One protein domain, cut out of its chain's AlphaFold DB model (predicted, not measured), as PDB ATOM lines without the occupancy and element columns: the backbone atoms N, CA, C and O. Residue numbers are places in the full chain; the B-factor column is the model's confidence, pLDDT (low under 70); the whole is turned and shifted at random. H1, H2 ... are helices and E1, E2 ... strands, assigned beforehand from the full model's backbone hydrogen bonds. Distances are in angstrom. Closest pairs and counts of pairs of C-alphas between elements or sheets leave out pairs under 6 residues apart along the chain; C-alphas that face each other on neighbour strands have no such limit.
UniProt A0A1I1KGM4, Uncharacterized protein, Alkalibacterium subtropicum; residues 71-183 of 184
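What this domain is: This is residues 71 to 183 of the 184 residues of an uncharacterized protein of Alkalibacterium subtropicum (UniProt A0A1I1KGM4). One twisted sheet of six strands, E1 to E6, forms a wall, and a single helix, H1, is laid across one of its faces; the opposite face bears no named helix. The links of residues 84 to 97 and 118 to 131 rise on the helix's side of the sheet. The printed part has 113 residues with six named strands followed by one named helix, in the order E1 E2 E3 E4 E5 E6 H1, which is also the strand order across the antiparallel sheet. The class is mixed, helices and strands, and the whole is compact, with a radius of gyration of the C-alphas of 13.6 A and spans of 39 by 28 by 25 A.

Where its parts are: E1, residues 71 to 75, begins with C-alpha 71 at (128.127, 139.013, 138.586) and is 13.0 A long from first to last C-alpha. E2 is residues 78 to 83, 16.4 A; E3 is residues 98 to 105, 21.8 A; E4 is residues 110 to 117, 22.9 A. E5 is residues 132 to 139, 23.1 A, and E6 is residues 144 to 152, 24.2 A. H1, residues 165 to 181, runs 24.5 A from C-alpha 165 at (124.041, 121.106, 116.044) to C-alpha 181 at (117.948, 140.767, 129.284).

How they stand to each other: The six strands form a meander, each strand the antiparallel neighbour of the one before, and each pair of successive strands is a hairpin. E1 and E6 are the edge strands. Between E1 and E2, N 78 and O 75 are 2.8 A apart, within hydrogen-bond range. Likewise within range are N 104 and O 79 for E2 and E3, 2.7 A; N 103 and O 112 for E3 and E4, 2.8 A; N 115 and O 134 for E4 and E5, 2.8 A; and N 133 and O 151 for E5 and E6, 2.8 A. H1 is on the sheet at a height of 8.7 A and runs across the strands, at 82 degrees to E5 on the local plane. It lies over E2, E3 and E5, only just over E3, on which 3 of its C-alphas fall. The closest C-alphas of E3 and H1 are those of Tyr 104 and Lys 176, 6.3 A apart; those of E5 and H1 are Tyr 138 and Ser 172, 6.5 A. In H1 every O i to N i+4 pair is within hydrogen-bond range.

The domain as a whole: The two C-alphas farthest apart are those of Asp 76 and Glu 129, 39.7 A. The printed part has no cut. The links E2 to E3, E4 to E5 and E6 to H1 are long; in the second, residues 122 to 123 pair antiparallel with residues 126 to 127. The mean pLDDT of the printed part is 71.0, and 38 residues are under 70, among them residues 71 to 101 and 181 to 183.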
ATOM      1  N   GLU A  71     127.420 137.777 138.905       45.19
ATOM      2  CA  GLU A  71     128.127 139.013 138.586       45.19
ATOM      3  C   GLU A  71     128.111 139.183 137.074       45.19
ATOM      4  O   GLU A  71     128.630 138.339 136.344       45.19
ATOM      5  N   GLY A  72     127.440 140.240 136.617       47.28
ATOM      6  CA  GLY A  72     127.395 140.617 135.215       47.28
ATOM      7  C   GLY A  72     128.066 141.964 135.007       47.28
ATOM      8  O   GLY A  72     127.828 142.902 135.770       47.28
ATOM      9  N   ASN A  73     128.888 142.077 133.968       49.69
ATOM     10  CA  ASN A  73     129.491 143.343 133.563       49.69
ATOM     11  C   ASN A  73     129.456 143.484 132.033       49.69
ATOM     12  O   ASN A  73     129.331 142.502 131.298       49.69
ATOM     13  N   LYS A  74     129.533 144.731 131.562       53.28
ATOM     14  CA  LYS A  74     129.631 145.090 130.148       53.28
ATOM     15  C   LYS A  74     130.919 145.873 129.924       53.28
ATOM     16  O   LYS A  74     131.012 147.026 130.344       53.28
ATOM     17  N   GLU A  75     131.851 145.292 129.180       55.72
ATOM     18  CA  GLU A  75     133.106 145.937 128.776       55.72
ATOM     19  C   GLU A  75     133.308 145.725 127.275       55.72
ATOM     20  O   GLU A  75     133.045 144.646 126.772       55.72
ATOM     21  N   ASP A  76     133.676 146.767 126.524       58.41
ATOM     22  CA  ASP A  76     134.069 146.673 125.104       58.41
ATOM     23  C   ASP A  76     133.122 145.911 124.133       58.41
ATOM     24  O   ASP A  76     133.543 145.446 123.081       58.41
ATOM     25  N   ASN A  77     131.806 145.912 124.407       56.09
ATOM     26  CA  ASN A  77     130.740 145.155 123.700       56.09
ATOM     27  C   ASN A  77     130.663 143.657 124.018       56.09
ATOM     28  O   ASN A  77     129.842 142.950 123.429       56.09
ATOM     29  N   THR A  78     131.430 143.235 125.006       49.72
ATOM     30  CA  THR A  78     131.381 141.926 125.629       49.72
ATOM     31  C   THR A  78     130.470 141.958 126.854       49.72
ATOM     32  O   THR A  78     130.458 142.916 127.634       49.72
ATOM     33  N   TYR A  79     129.679 140.903 127.008       58.06
ATOM     34  CA  TYR A  79     128.692 140.701 128.059       58.06
ATOM     35  C   TYR A  79     128.982 139.379 128.741       58.06
ATOM     36  O   TYR A  79     128.879 138.349 128.093       58.06
ATOM     37  N   TRP A  80     129.285 139.370 130.031       52.62
ATOM     38  CA  TRP A  80     129.574 138.112 130.718       52.62
ATOM     39  C   TRP A  80     128.763 137.953 131.995       52.62
ATOM     40  O   TRP A  80     128.353 138.941 132.602       52.62
ATOM     41  N   ILE A  81     128.535 136.699 132.384       54.09
ATOM     42  CA  ILE A  81     128.007 136.290 133.685       54.09
ATOM     43  C   ILE A  81     128.934 135.224 134.252       54.09
ATOM     44  O   ILE A  81     129.194 134.222 133.591       54.09
ATOM     45  N   ARG A  82     129.366 135.410 135.502       52.88
ATOM     46  CA  ARG A  82     129.856 134.329 136.371       52.88
ATOM     47  C   ARG A  82     128.739 133.991 137.348       52.88
ATOM     48  O   ARG A  82     128.276 134.892 138.053       52.88
ATOM     49  N   ALA A  83     128.265 132.748 137.383       45.53
ATOM     50  CA  ALA A  83     127.146 132.399 138.258       45.53
ATOM     51  C   ALA A  83     127.143 130.942 138.707       45.53
ATOM     52  O   ALA A  83     127.075 130.044 137.883       45.53
ATOM     53  N   ASN A  84     127.036 130.710 140.014       42.84
ATOM     54  CA  ASN A  84     126.703 129.389 140.542       42.84
ATOM     55  C   ASN A  84     125.180 129.154 140.465       42.84
ATOM     56  O   ASN A  84     124.395 129.835 141.133       42.84
ATOM     57  N   GLY A  85     124.755 128.161 139.674       45.19
ATOM     58  CA  GLY A  85     123.374 127.662 139.627       45.19
ATOM     59  C   GLY A  85     122.329 128.652 139.094       45.19
ATOM     60  O   GLY A  85     121.386 128.978 139.822       45.19
ATOM     61  N   PHE A  86     122.481 129.114 137.845       41.00
ATOM     62  CA  PHE A  86     121.567 130.072 137.208       41.00
ATOM     63  C   PHE A  86     120.740 129.476 136.045       41.00
ATOM     64  O   PHE A  86     121.246 129.357 134.932       41.00
ATOM     65  N   PRO A  87     119.437 129.246 136.266       45.03
ATOM     66  CA  PRO A  87     118.352 129.807 135.483       45.03
ATOM     67  C   PRO A  87     118.422 130.105 133.979       45.03
ATOM     68  O   PRO A  87     118.054 131.239 133.677       45.03
ATOM     69  N   VAL A  88     118.787 129.246 133.020       46.25
ATOM     70  CA  VAL A  88     118.628 129.581 131.569       46.25
ATOM     71  C   VAL A  88     117.521 128.816 130.845       46.25
ATOM     72  O   VAL A  88     117.249 127.647 131.099       46.25
ATOM     73  N   ARG A  89     116.874 129.475 129.876       38.72
ATOM     74  CA  ARG A  89     115.931 128.827 128.952       38.72
ATOM     75  C   ARG A  89     116.715 127.823 128.091       38.72
ATOM     76  O   ARG A  89     117.572 128.246 127.326       38.72
ATOM     77  N   GLY A  90     116.442 126.527 128.256       37.41
ATOM     78  CA  GLY A  90     117.301 125.428 127.777       37.41
ATOM     79  C   GLY A  90     117.861 124.541 128.903       37.41
ATOM     80  O   GLY A  90     118.429 123.493 128.624       37.41
ATOM     81  N   GLU A  91     117.637 124.895 130.175       41.62
ATOM     82  CA  GLU A  91     117.939 124.051 131.351       41.62
ATOM     83  C   GLU A  91     117.289 122.662 131.329       41.62
ATOM     84  O   GLU A  91     117.705 121.771 132.059       41.62
ATOM     85  N   GLU A  92     116.284 122.450 130.482       44.16
ATOM     86  CA  GLU A  92     115.682 121.132 130.252       44.16
ATOM     87  C   GLU A  92     116.736 120.096 129.814       44.16
ATOM     88  O   GLU A  92     116.574 118.906 130.065       44.16
ATOM     89  N   TYR A  93     117.833 120.557 129.199       44.62
ATOM     90  CA  TYR A  93     118.917 119.716 128.700       44.62
ATOM     91  C   TYR A  93     120.032 119.461 129.720       44.62
ATOM     92  O   TYR A  93     120.735 118.463 129.575       44.62
ATOM     93  N   PHE A  94     120.176 120.300 130.753       49.22
ATOM     94  CA  PHE A  94     121.167 120.129 131.820       49.22
ATOM     95  C   PHE A  94     120.575 120.478 133.181       49.22
ATOM     96  O   PHE A  94     120.236 121.634 133.439       49.22
ATOM     97  N   SER A  95     120.600 119.538 134.124       41.91
ATOM     98  CA  SER A  95     120.342 119.843 135.536       41.91
ATOM     99  C   SER A  95     121.569 120.511 136.185       41.91
ATOM    100  O   SER A  95     122.084 120.030 137.193       41.91
ATOM    101  N   SER A  96     122.146 121.551 135.575       48.47
ATOM    102  CA  SER A  96     123.457 122.028 136.022       48.47
ATOM    103  C   SER A  96     123.357 122.783 137.352       48.47
ATOM    104  O   SER A  96     122.552 123.701 137.519       48.47
ATOM    105  N   VAL A  97     124.202 122.389 138.306       48.53
ATOM    106  CA  VAL A  97     124.413 123.105 139.573       48.53
ATOM    107  C   VAL A  97     125.578 124.110 139.451       48.53
ATOM    108  O   VAL A  97     125.626 125.052 140.241       48.53
ATOM    109  N   GLY A  98     126.450 124.000 138.436       55.56
ATOM    110  CA  GLY A  98     127.610 124.883 138.238       55.56
ATOM    111  C   GLY A  98     127.800 125.354 136.792       55.56
ATOM    112  O   GLY A  98     128.478 124.707 135.998       55.56
ATOM    113  N   LEU A  99     127.236 126.512 136.442       61.94
ATOM    114  CA  LEU A  99     127.749 127.311 135.326       61.94
ATOM    115  C   LEU A  99     129.042 127.983 135.815       61.94
ATOM    116  O   LEU A  99     129.065 128.541 136.907       61.94
ATOM    117  N   VAL A 100     130.120 127.936 135.040       62.88
ATOM    118  CA  VAL A 100     131.339 128.680 135.393       62.88
ATOM    119  C   VAL A 100     131.196 130.095 134.859       62.88
ATOM    120  O   VAL A 100     131.226 131.069 135.615       62.88
ATOM    121  N   TYR A 101     130.963 130.212 133.553       67.06
ATOM    122  CA  TYR A 101     130.675 131.487 132.920       67.06
ATOM    123  C   TYR A 101     129.931 131.320 131.595       67.06
ATOM    124  O   TYR A 101     129.956 130.263 130.963       67.06
ATOM    125  N   ALA A 102     129.304 132.413 131.174       72.81
ATOM    126  CA  ALA A 102     128.898 132.639 129.797       72.81
ATOM    127  C   ALA A 102     129.320 134.054 129.395       72.81
ATOM    128  O   ALA A 102     129.072 134.998 130.147       72.81
ATOM    129  N   GLU A 103     129.936 134.201 128.229       77.81
ATOM    130  CA  GLU A 103     130.431 135.463 127.687       77.81
ATOM    131  C   GLU A 103     129.961 135.638 126.243       77.81
ATOM    132  O   GLU A 103     130.267 134.824 125.386       77.81
ATOM    133  N   TYR A 104     129.223 136.705 125.957       78.88
ATOM    134  CA  TYR A 104     128.754 137.078 124.631       78.88
ATOM    135  C   TYR A 104     129.485 138.330 124.136       78.88
ATOM    136  O   TYR A 104     129.351 139.396 124.730       78.88
ATOM    137  N   ASP A 105     130.191 138.233 123.014       80.69
ATOM    138  CA  ASP A 105     130.769 139.369 122.291       80.69
ATOM    139  C   ASP A 105     129.826 139.776 121.146       80.69
ATOM    140  O   ASP A 105     129.671 139.060 120.151       80.69
ATOM    141  N   ALA A 106     129.192 140.950 121.262       79.81
ATOM    142  CA  ALA A 106     128.308 141.473 120.214       79.81
ATOM    143  C   ALA A 106     129.044 142.082 119.011       79.81
ATOM    144  O   ALA A 106     128.418 142.319 117.978       79.81
ATOM    145  N   GLY A 107     130.339 142.373 119.133       83.81
ATOM    146  CA  GLY A 107     131.187 142.808 118.028       83.81
ATOM    147  C   GLY A 107     131.465 141.677 117.040       83.81
ATOM    148  O   GLY A 107     131.425 141.908 115.830       83.81
ATOM    149  N   THR A 108     131.698 140.462 117.541       86.94
ATOM    150  CA  THR A 108     131.904 139.261 116.707       86.94
ATOM    151  C   THR A 108     130.670 138.368 116.572       86.94
ATOM    152  O   THR A 108     130.696 137.416 115.799       86.94
ATOM    153  N   ASP A 109     129.606 138.660 117.320       91.56
ATOM    154  CA  ASP A 109     128.401 137.834 117.469       91.56
ATOM    155  C   ASP A 109     128.724 136.376 117.841       91.56
ATOM    156  O   ASP A 109     128.246 135.424 117.220       91.56
ATOM    157  N   LYS A 110     129.567 136.217 118.867       89.88
ATOM    158  CA  LYS A 110     129.990 134.918 119.406       89.88
ATOM    159  C   LYS A 110     129.652 134.814 120.881       89.88
ATOM    160  O   LYS A 110     129.694 135.822 121.581       89.88
ATOM    161  N   ILE A 111     129.334 133.610 121.342       84.81
ATOM    162  CA  ILE A 111     129.201 133.314 122.769       84.81
ATOM    163  C   ILE A 111     130.120 132.165 123.165       84.81
ATOM    164  O   ILE A 111     130.177 131.163 122.461       84.81
ATOM    165  N   GLU A 112     130.813 132.314 124.282       83.19
ATOM    166  CA  GLU A 112     131.600 131.277 124.939       83.19
ATOM    167  C   GLU A 112     130.903 130.872 126.235       83.19
ATOM    168  O   GLU A 112     130.380 131.722 126.963       83.19
ATOM    169  N   ILE A 113     130.831 129.571 126.500       82.00
ATOM    170  CA  ILE A 113     130.126 129.020 127.657       82.00
ATOM    171  C   ILE A 113     130.969 127.896 128.250       82.00
ATOM    172  O   ILE A 113     131.513 127.076 127.511       82.00
ATOM    173  N   ALA A 114     131.039 127.838 129.581       78.00
ATOM    174  CA  ALA A 114     131.687 126.748 130.300       78.00
ATOM    175  C   ALA A 114     130.867 126.282 131.507       78.00
ATOM    176  O   ALA A 114     130.388 127.082 132.316       78.00
ATOM    177  N   HIS A 115     130.766 124.965 131.650       76.62
ATOM    178  CA  HIS A 115     130.048 124.268 132.706       76.62
ATOM    179  C   HIS A 115     130.941 123.289 133.452       76.62
ATOM    180  O   HIS A 115     131.807 122.639 132.870       76.62
ATOM    181  N   ILE A 116     130.624 123.137 134.735       73.00
ATOM    182  CA  ILE A 116     131.057 122.020 135.562       73.00
ATOM    183  C   ILE A 116     129.816 121.226 135.945       73.00
ATOM    184  O   ILE A 116     128.879 121.738 136.567       73.00
ATOM    185  N   LEU A 117     129.807 119.966 135.542       75.88
ATOM    186  CA  LEU A 117     128.754 119.014 135.839       75.88
ATOM    187  C   LEU A 117     129.343 118.002 136.812       75.88
ATOM    188  O   LEU A 117     130.328 117.357 136.488       75.88
ATOM    189  N   ASN A 118     128.770 117.879 138.003       73.00
ATOM    190  CA  ASN A 118     129.245 116.890 138.971       73.00
ATOM    191  C   ASN A 118     128.613 115.524 138.681       73.00
ATOM    192  O   ASN A 118     127.517 115.485 138.115       73.00
ATOM    193  N   GLU A 119     129.234 114.437 139.135       75.00
ATOM    194  CA  GLU A 119     128.645 113.093 139.165       75.00
ATOM    195  C   GLU A 119     127.169 113.156 139.611       75.00
ATOM    196  O   GLU A 119     126.797 113.949 140.481       75.00
ATOM    197  N   GLU A 120     126.310 112.349 138.980       70.81
ATOM    198  CA  GLU A 120     124.846 112.353 139.152       70.81
ATOM    199  C   GLU A 120     124.098 113.551 138.529       70.81
ATOM    200  O   GLU A 120     122.862 113.561 138.527       70.81
ATOM    201  N   SER A 121     124.792 114.543 137.956       75.88
ATOM    202  CA  SER A 121     124.134 115.565 137.126       75.88
ATOM    203  C   SER A 121     123.477 114.918 135.907       75.88
ATOM    204  O   SER A 121     123.980 113.944 135.353       75.88
ATOM    205  N   MET A 122     122.355 115.474 135.460       73.06
ATOM    206  CA  MET A 122     121.583 114.942 134.339       73.06
ATOM    207  C   MET A 122     121.824 115.775 133.081       73.06
ATOM    208  O   MET A 122     121.675 117.000 133.110       73.06
ATOM    209  N   ILE A 123     122.122 115.099 131.972       72.88
ATOM    210  CA  ILE A 123     122.165 115.649 130.614       72.88
ATOM    211  C   ILE A 123     121.106 114.915 129.793       72.88
ATOM    212  O   ILE A 123     121.192 113.698 129.667       72.88
ATOM    213  N   GLN A 124     120.093 115.604 129.255       70.94
ATOM    214  CA  GLN A 124     118.967 114.954 128.544       70.94
ATOM    215  C   GLN A 124     118.352 113.767 129.324       70.94
ATOM    216  O   GLN A 124     118.110 112.695 128.773       70.94
ATOM    217  N   ASP A 125     118.133 113.937 130.629       72.50
ATOM    218  CA  ASP A 125     117.660 112.883 131.542       72.50
ATOM    219  C   ASP A 125     118.609 111.671 131.714       72.50
ATOM    220  O   ASP A 125     118.225 110.666 132.323       72.50
ATOM    221  N   ILE A 126     119.849 111.752 131.228       73.69
ATOM    222  CA  ILE A 126     120.892 110.741 131.416       73.69
ATOM    223  C   ILE A 126     121.844 111.221 132.521       73.69
ATOM    224  O   ILE A 126     122.437 112.291 132.375       73.69
ATOM    225  N   PRO A 127     122.001 110.469 133.627       79.00
ATOM    226  CA  PRO A 127     122.970 110.812 134.660       79.00
ATOM    227  C   PRO A 127     124.392 110.623 134.135       79.00
ATOM    228  O   PRO A 127     124.684 109.614 133.491       79.00
ATOM    229  N   ILE A 128     125.276 111.565 134.445       77.56
ATOM    230  CA  ILE A 128     126.707 111.424 134.175       77.56
ATOM    231  C   ILE A 128     127.374 110.606 135.281       77.56
ATOM    232  O   ILE A 128     127.035 110.738 136.460       77.56
ATOM    233  N   GLU A 129     128.295 109.732 134.879       82.69
ATOM    234  CA  GLU A 129     128.957 108.766 135.769       82.69
ATOM    235  C   GLU A 129     130.154 109.360 136.525       82.69
ATOM    236  O   GLU A 129     130.647 108.751 137.468       82.69
ATOM    237  N   GLU A 130     130.617 110.542 136.122       78.44
ATOM    238  CA  GLU A 130     131.734 111.254 136.734       78.44
ATOM    239  C   GLU A 130     131.604 112.764 136.507       78.44
ATOM    240  O   GLU A 130     130.783 113.216 135.704       78.44
ATOM    241  N   ASP A 131     132.414 113.547 137.220       77.75
ATOM    242  CA  ASP A 131     132.485 114.993 137.038       77.75
ATOM    243  C   ASP A 131     133.011 115.339 135.632       77.75
ATOM    244  O   ASP A 131     134.050 114.830 135.204       77.75
ATOM    245  N   LEU A 132     132.333 116.258 134.942       78.56
ATOM    246  CA  LEU A 132     132.656 116.723 133.597       78.56
ATOM    247  C   LEU A 132     132.839 118.239 133.556       78.56
ATOM    248  O   LEU A 132     132.000 119.003 134.037       78.56
ATOM    249  N   TYR A 133     133.898 118.672 132.882       78.44
ATOM    250  CA  TYR A 133     134.040 120.028 132.376       78.44
ATOM    251  C   TYR A 133     133.626 120.066 130.907       78.44
ATOM    252  O   TYR A 133     134.118 119.285 130.089       78.44
ATOM    253  N   VAL A 134     132.728 120.990 130.574       82.00
ATOM    254  CA  VAL A 134     132.200 121.155 129.218       82.00
ATOM    255  C   VAL A 134     132.283 122.622 128.836       82.00
ATOM    256  O   VAL A 134     131.662 123.454 129.496       82.00
ATOM    257  N   SER A 135     132.999 122.953 127.765       84.44
ATOM    258  CA  SER A 135     133.032 124.317 127.227       84.44
ATOM    259  C   SER A 135     132.912 124.339 125.717       84.44
ATOM    260  O   SER A 135     133.321 123.396 125.052       84.44
ATOM    261  N   TRP A 136     132.352 125.411 125.170       87.38
ATOM    262  CA  TRP A 136     132.263 125.610 123.728       87.38
ATOM    263  C   TRP A 136     132.110 127.085 123.378       87.38
ATOM    264  O   TRP A 136     131.676 127.904 124.193       87.38
ATOM    265  N   VAL A 137     132.402 127.392 122.117       85.50
ATOM    266  CA  VAL A 137     132.120 128.676 121.482       85.50
ATOM    267  C   VAL A 137     131.065 128.466 120.403       85.50
ATOM    268  O   VAL A 137     131.170 127.563 119.574       85.50
ATOM    269  N   TYR A 138     130.042 129.312 120.371       90.25
ATOM    270  CA  TYR A 138     129.067 129.329 119.286       90.25
ATOM    271  C   TYR A 138     129.149 130.637 118.501       90.25
ATOM    272  O   TYR A 138     129.021 131.731 119.054       90.25
ATOM    273  N   ASP A 139     129.359 130.512 117.192       93.25
ATOM    274  CA  ASP A 139     129.405 131.618 116.240       93.25
ATOM    275  C   ASP A 139     128.025 131.789 115.600       93.25
ATOM    276  O   ASP A 139     127.626 131.009 114.731       93.25
ATOM    277  N   PHE A 140     127.283 132.817 116.019       91.31
ATOM    278  CA  PHE A 140     125.943 133.083 115.489       91.31
ATOM    279  C   PHE A 140     125.970 133.655 114.069       91.31
ATOM    280  O   PHE A 140     124.978 133.526 113.350       91.31
ATOM    281  N   THR A 141     127.090 134.247 113.642       93.62
ATOM    282  CA  THR A 141     127.242 134.774 112.280       93.62
ATOM    283  C   THR A 141     127.270 133.631 111.271       93.62
ATOM    284  O   THR A 141     126.608 133.698 110.234       93.62
ATOM    285  N   ASN A 142     128.022 132.576 111.586       92.31
ATOM    286  CA  ASN A 142     128.179 131.410 110.717       92.31
ATOM    287  C   ASN A 142     127.218 130.261 111.073       92.31
ATOM    288  O   ASN A 142     127.021 129.347 110.272       92.31
ATOM    289  N   GLY A 143     126.583 130.319 112.247       91.12
ATOM    290  CA  GLY A 143     125.748 129.247 112.780       91.12
ATOM    291  C   GLY A 143     126.570 127.985 113.018       91.12
ATOM    292  O   GLY A 143     126.212 126.921 112.511       91.12
ATOM    293  N   GLU A 144     127.713 128.104 113.691       91.00
ATOM    294  CA  GLU A 144     128.688 127.023 113.866       91.00
ATOM    295  C   GLU A 144     129.122 126.860 115.322       91.00
ATOM    296  O   GLU A 144     129.342 127.838 116.034       91.00
ATOM    297  N   LEU A 145     129.279 125.596 115.729       88.12
ATOM    298  CA  LEU A 145     129.907 125.215 116.987       88.12
ATOM    299  C   LEU A 145     131.423 125.138 116.785       88.12
ATOM    300  O   LEU A 145     131.891 124.487 115.849       88.12
ATOM    301  N   GLN A 146     132.166 125.800 117.659       85.94
ATOM    302  CA  GLN A 146     133.621 125.895 117.672       85.94
ATOM    303  C   GLN A 146     134.128 125.504 119.065       85.94
ATOM    304  O   GLN A 146     133.406 125.632 120.053       85.94
ATOM    305  N   ASP A 147     135.362 125.006 119.131       82.50
ATOM    306  CA  ASP A 147     136.100 124.807 120.384       82.50
ATOM    307  C   ASP A 147     135.337 124.013 121.469       82.50
ATOM    308  O   ASP A 147     135.426 124.319 122.656       82.50
ATOM    309  N   LEU A 148     134.571 122.987 121.063       84.56
ATOM    310  CA  LEU A 148     133.892 122.081 121.994       84.56
ATOM    311  C   LEU A 148     134.926 121.223 122.733       84.56
ATOM    312  O   LEU A 148     135.615 120.401 122.129       84.56
ATOM    313  N   VAL A 149     134.974 121.386 124.047       83.50
ATOM    314  CA  VAL A 149     135.797 120.621 124.980       83.50
ATOM    315  C   VAL A 149     134.874 119.884 125.939       83.50
ATOM    316  O   VAL A 149     133.950 120.473 126.497       83.50
ATOM    317  N   GLN A 150     135.137 118.595 126.125       83.19
ATOM    318  CA  GLN A 150     134.467 117.723 127.082       83.19
ATOM    319  C   GLN A 150     135.535 116.842 127.720       83.19
ATOM    320  O   GLN A 150     136.134 116.009 127.040       83.19
ATOM    321  N   VAL A 151     135.808 117.050 129.002       78.00
ATOM    322  CA  VAL A 151     136.825 116.289 129.736       78.00
ATOM    323  C   VAL A 151     136.317 115.947 131.126       78.00
ATOM    324  O   VAL A 151     135.520 116.691 131.697       78.00
ATOM    325  N   ASN A 152     136.765 114.823 131.673       77.81
ATOM    326  CA  ASN A 152     136.458 114.462 133.053       77.81
ATOM    327  C   ASN A 152     137.420 115.129 134.052       77.81
ATOM    328  O   ASN A 152     138.329 115.876 133.684       77.81
ATOM    329  N   ALA A 153     137.251 114.829 135.339       69.44
ATOM    330  CA  ALA A 153     138.118 115.325 136.410       69.44
ATOM    331  C   ALA A 153     139.593 114.864 136.336       69.44
ATOM    332  O   ALA A 153     140.406 115.305 137.158       69.44
ATOM    333  N   GLU A 154     139.933 113.962 135.411       72.62
ATOM    334  CA  GLU A 154     141.293 113.489 135.126       72.62
ATOM    335  C   GLU A 154     141.857 114.039 133.799       72.62
ATOM    336  O   GLU A 154     142.960 113.649 133.410       72.62
ATOM    337  N   ASP A 155     141.136 114.968 133.150       63.94
ATOM    338  CA  ASP A 155     141.454 115.564 131.840       63.94
ATOM    339  C   ASP A 155     141.447 114.545 130.684       63.94
ATOM    340  O   ASP A 155     142.096 114.711 129.649       63.94
ATOM    341  N   GLU A 156     140.713 113.444 130.854       74.25
ATOM    342  CA  GLU A 156     140.497 112.485 129.778       74.25
ATOM    343  C   GLU A 156     139.335 112.962 128.896       74.25
ATOM    344  O   GLU A 156     138.260 113.257 129.432       74.25
ATOM    345  N   PRO A 157     139.517 113.037 127.560       77.69
ATOM    346  CA  PRO A 157     138.453 113.420 126.643       77.69
ATOM    347  C   PRO A 157     137.232 112.517 126.779       77.69
ATOM    348  O   PRO A 157     137.342 111.293 126.712       77.69
ATOM    349  N   GLN A 158     136.069 113.145 126.899       78.69
ATOM    350  CA  GLN A 158     134.781 112.479 126.988       78.69
ATOM    351  C   GLN A 158     133.956 112.811 125.745       78.69
ATOM    352  O   GLN A 158     133.908 113.957 125.308       78.69
ATOM    353  N   ASP A 159     133.285 111.815 125.176       74.81
ATOM    354  CA  ASP A 159     132.299 112.011 124.105       74.81
ATOM    355  C   ASP A 159     130.934 111.533 124.600       74.81
ATOM    356  O   ASP A 159     130.359 110.552 124.130       74.81
ATOM    357  N   VAL A 160     130.482 112.168 125.681       65.94
ATOM    358  CA  VAL A 160     129.334 111.709 126.477       65.94
ATOM    359  C   VAL A 160     128.080 112.546 126.247       65.94
ATOM    360  O   VAL A 160     127.006 112.142 126.685       65.94
ATOM    361  N   ILE A 161     128.178 113.675 125.534       70.56
ATOM    362  CA  ILE A 161     127.054 114.590 125.291       70.56
ATOM    363  C   ILE A 161     126.588 114.486 123.830       70.56
ATOM    364  O   ILE A 161     127.178 115.112 122.946       70.56
ATOM    365  N   PRO A 162     125.507 113.736 123.542       72.00
ATOM    366  CA  PRO A 162     125.062 113.439 122.181       72.00
ATOM    367  C   PRO A 162     124.177 114.552 121.598       72.00
ATOM    368  O   PRO A 162     123.101 114.291 121.060       72.00
ATOM    369  N   PHE A 163     124.598 115.809 121.711       79.19
ATOM    370  CA  PHE A 163     123.815 116.929 121.201       79.19
ATOM    371  C   PHE A 163     123.997 117.128 119.704       79.19
ATOM    372  O   PHE A 163     125.103 117.130 119.157       79.19
ATOM    373  N   SER A 164     122.878 117.374 119.037       82.94
ATOM    374  CA  SER A 164     122.855 117.848 117.666       82.94
ATOM    375  C   SER A 164     123.330 119.301 117.567       82.94
ATOM    376  O   SER A 164     123.328 120.075 118.525       82.94
ATOM    377  N   LYS A 165     123.695 119.711 116.348       80.75
ATOM    378  CA  LYS A 165     124.041 121.106 116.044       80.75
ATOM    379  C   LYS A 165     122.906 122.086 116.388       80.75
ATOM    380  O   LYS A 165     123.181 123.206 116.805       80.75
ATOM    381  N   GLU A 166     121.653 121.676 116.187       83.06
ATOM    382  CA  GLU A 166     120.469 122.489 116.501       83.06
ATOM    383  C   GLU A 166     120.340 122.706 118.012       83.06
ATOM    384  O   GLU A 166     120.163 123.836 118.452       83.06
ATOM    385  N   GLU A 167     120.564 121.661 118.811       83.06
ATOM    386  CA  GLU A 167     120.525 121.756 120.274       83.06
ATOM    387  C   GLU A 167     121.636 122.659 120.825       83.06
ATOM    388  O   GLU A 167     121.362 123.526 121.653       83.06
ATOM    389  N   TRP A 168     122.870 122.545 120.318       85.38
ATOM    390  CA  TRP A 168     123.958 123.459 120.694       85.38
ATOM    391  C   TRP A 168     123.654 124.922 120.345       85.38
ATOM    392  O   TRP A 168     123.980 125.830 121.118       85.38
ATOM    393  N   SER A 169     123.019 125.154 119.194       86.50
ATOM    394  CA  SER A 169     122.582 126.482 118.758       86.50
ATOM    395  C   SER A 169     121.522 127.059 119.690       86.50
ATOM    396  O   SER A 169     121.651 128.195 120.151       86.50
ATOM    397  N   ASP A 170     120.477 126.282 119.969       82.94
ATOM    398  CA  ASP A 170     119.364 126.698 120.819       82.94
ATOM    399  C   ASP A 170     119.840 126.996 122.240       82.94
ATOM    400  O   ASP A 170     119.479 128.026 122.817       82.94
ATOM    401  N   PHE A 171     120.726 126.151 122.768       80.88
ATOM    402  CA  PHE A 171     121.324 126.328 124.083       80.88
ATOM    403  C   PHE A 171     122.143 127.622 124.162       80.88
ATOM    404  O   PHE A 171     121.921 128.463 125.035       80.88
ATOM    405  N   SER A 172     123.025 127.840 123.186       86.44
ATOM    406  CA  SER A 172     123.849 129.048 123.101       86.44
ATOM    407  C   SER A 172     122.996 130.315 122.953       86.44
ATOM    408  O   SER A 172     123.267 131.339 123.587       86.44
ATOM    409  N   ASN A 173     121.921 130.255 122.159       84.75
ATOM    410  CA  ASN A 173     120.988 131.370 122.009       84.75
ATOM    411  C   ASN A 173     120.240 131.680 123.318       84.75
ATOM    412  O   ASN A 173     120.033 132.851 123.637       84.75
ATOM    413  N   GLY A 174     119.896 130.659 124.110       77.50
ATOM    414  CA  GLY A 174     119.297 130.825 125.436       77.50
ATOM    415  C   GLY A 174     120.160 131.667 126.382       77.50
ATOM    416  O   GLY A 174     119.664 132.620 126.992       77.50
ATOM    417  N   TYR A 175     121.468 131.392 126.447       77.69
ATOM    418  CA  TYR A 175     122.409 132.207 127.227       77.69
ATOM    419  C   TYR A 175     122.532 133.631 126.702       77.69
ATOM    420  O   TYR A 175     122.461 134.580 127.485       77.69
ATOM    421  N   LYS A 176     122.668 133.797 125.381       82.50
ATOM    422  CA  LYS A 176     122.737 135.119 124.741       82.50
ATOM    423  C   LYS A 176     121.512 135.969 125.080       82.50
ATOM    424  O   LYS A 176     121.655 137.126 125.477       82.50
ATOM    425  N   GLU A 177     120.305 135.420 124.954       77.19
ATOM    426  CA  GLU A 177     119.066 136.138 125.270       77.19
ATOM    427  C   GLU A 177     119.007 136.572 126.739       77.19
ATOM    428  O   GLU A 177     118.607 137.705 127.020       77.19
ATOM    429  N   ASN A 178     119.428 135.707 127.663       70.44
ATOM    430  CA  ASN A 178     119.444 136.016 129.091       70.44
ATOM    431  C   ASN A 178     120.479 137.092 129.443       70.44
ATOM    432  O   ASN A 178     120.129 138.069 130.109       70.44
ATOM    433  N   LEU A 179     121.706 136.977 128.925       69.19
ATOM    434  CA  LEU A 179     122.760 137.988 129.069       69.19
ATOM    435  C   LEU A 179     122.269 139.372 128.622       69.19
ATOM    436  O   LEU A 179     122.433 140.367 129.326       69.19
ATOM    437  N   LEU A 180     121.586 139.435 127.477       70.44
ATOM    438  CA  LEU A 180     121.031 140.680 126.942       70.44
ATOM    439  C   LEU A 180     119.830 141.219 127.741       70.44
ATOM    440  O   LEU A 180     119.549 142.420 127.685       70.44
ATOM    441  N   GLN A 181     119.086 140.364 128.449       64.12
ATOM    442  CA  GLN A 181     117.948 140.767 129.284       64.12
ATOM    443  C   GLN A 181     118.373 141.327 130.642       64.12
ATOM    444  O   GLN A 181     117.770 142.299 131.089       64.12
ATOM    445  N   MET A 182     119.406 140.764 131.275       55.94
ATOM    446  CA  MET A 182     119.865 141.170 132.617       55.94
ATOM    447  C   MET A 182     120.462 142.587 132.671       55.94
ATOM    448  O   MET A 182     120.705 143.120 133.749       55.94
ATOM    449  N   LEU A 183     120.671 143.215 131.514       51.06
ATOM    450  CA  LEU A 183     121.262 144.546 131.360       51.06
ATOM    451  C   LEU A 183     120.231 145.641 131.026       51.06
ATOM    452  O   LEU A 183     120.619 146.766 130.696       51.06
TER     453      LEU A 183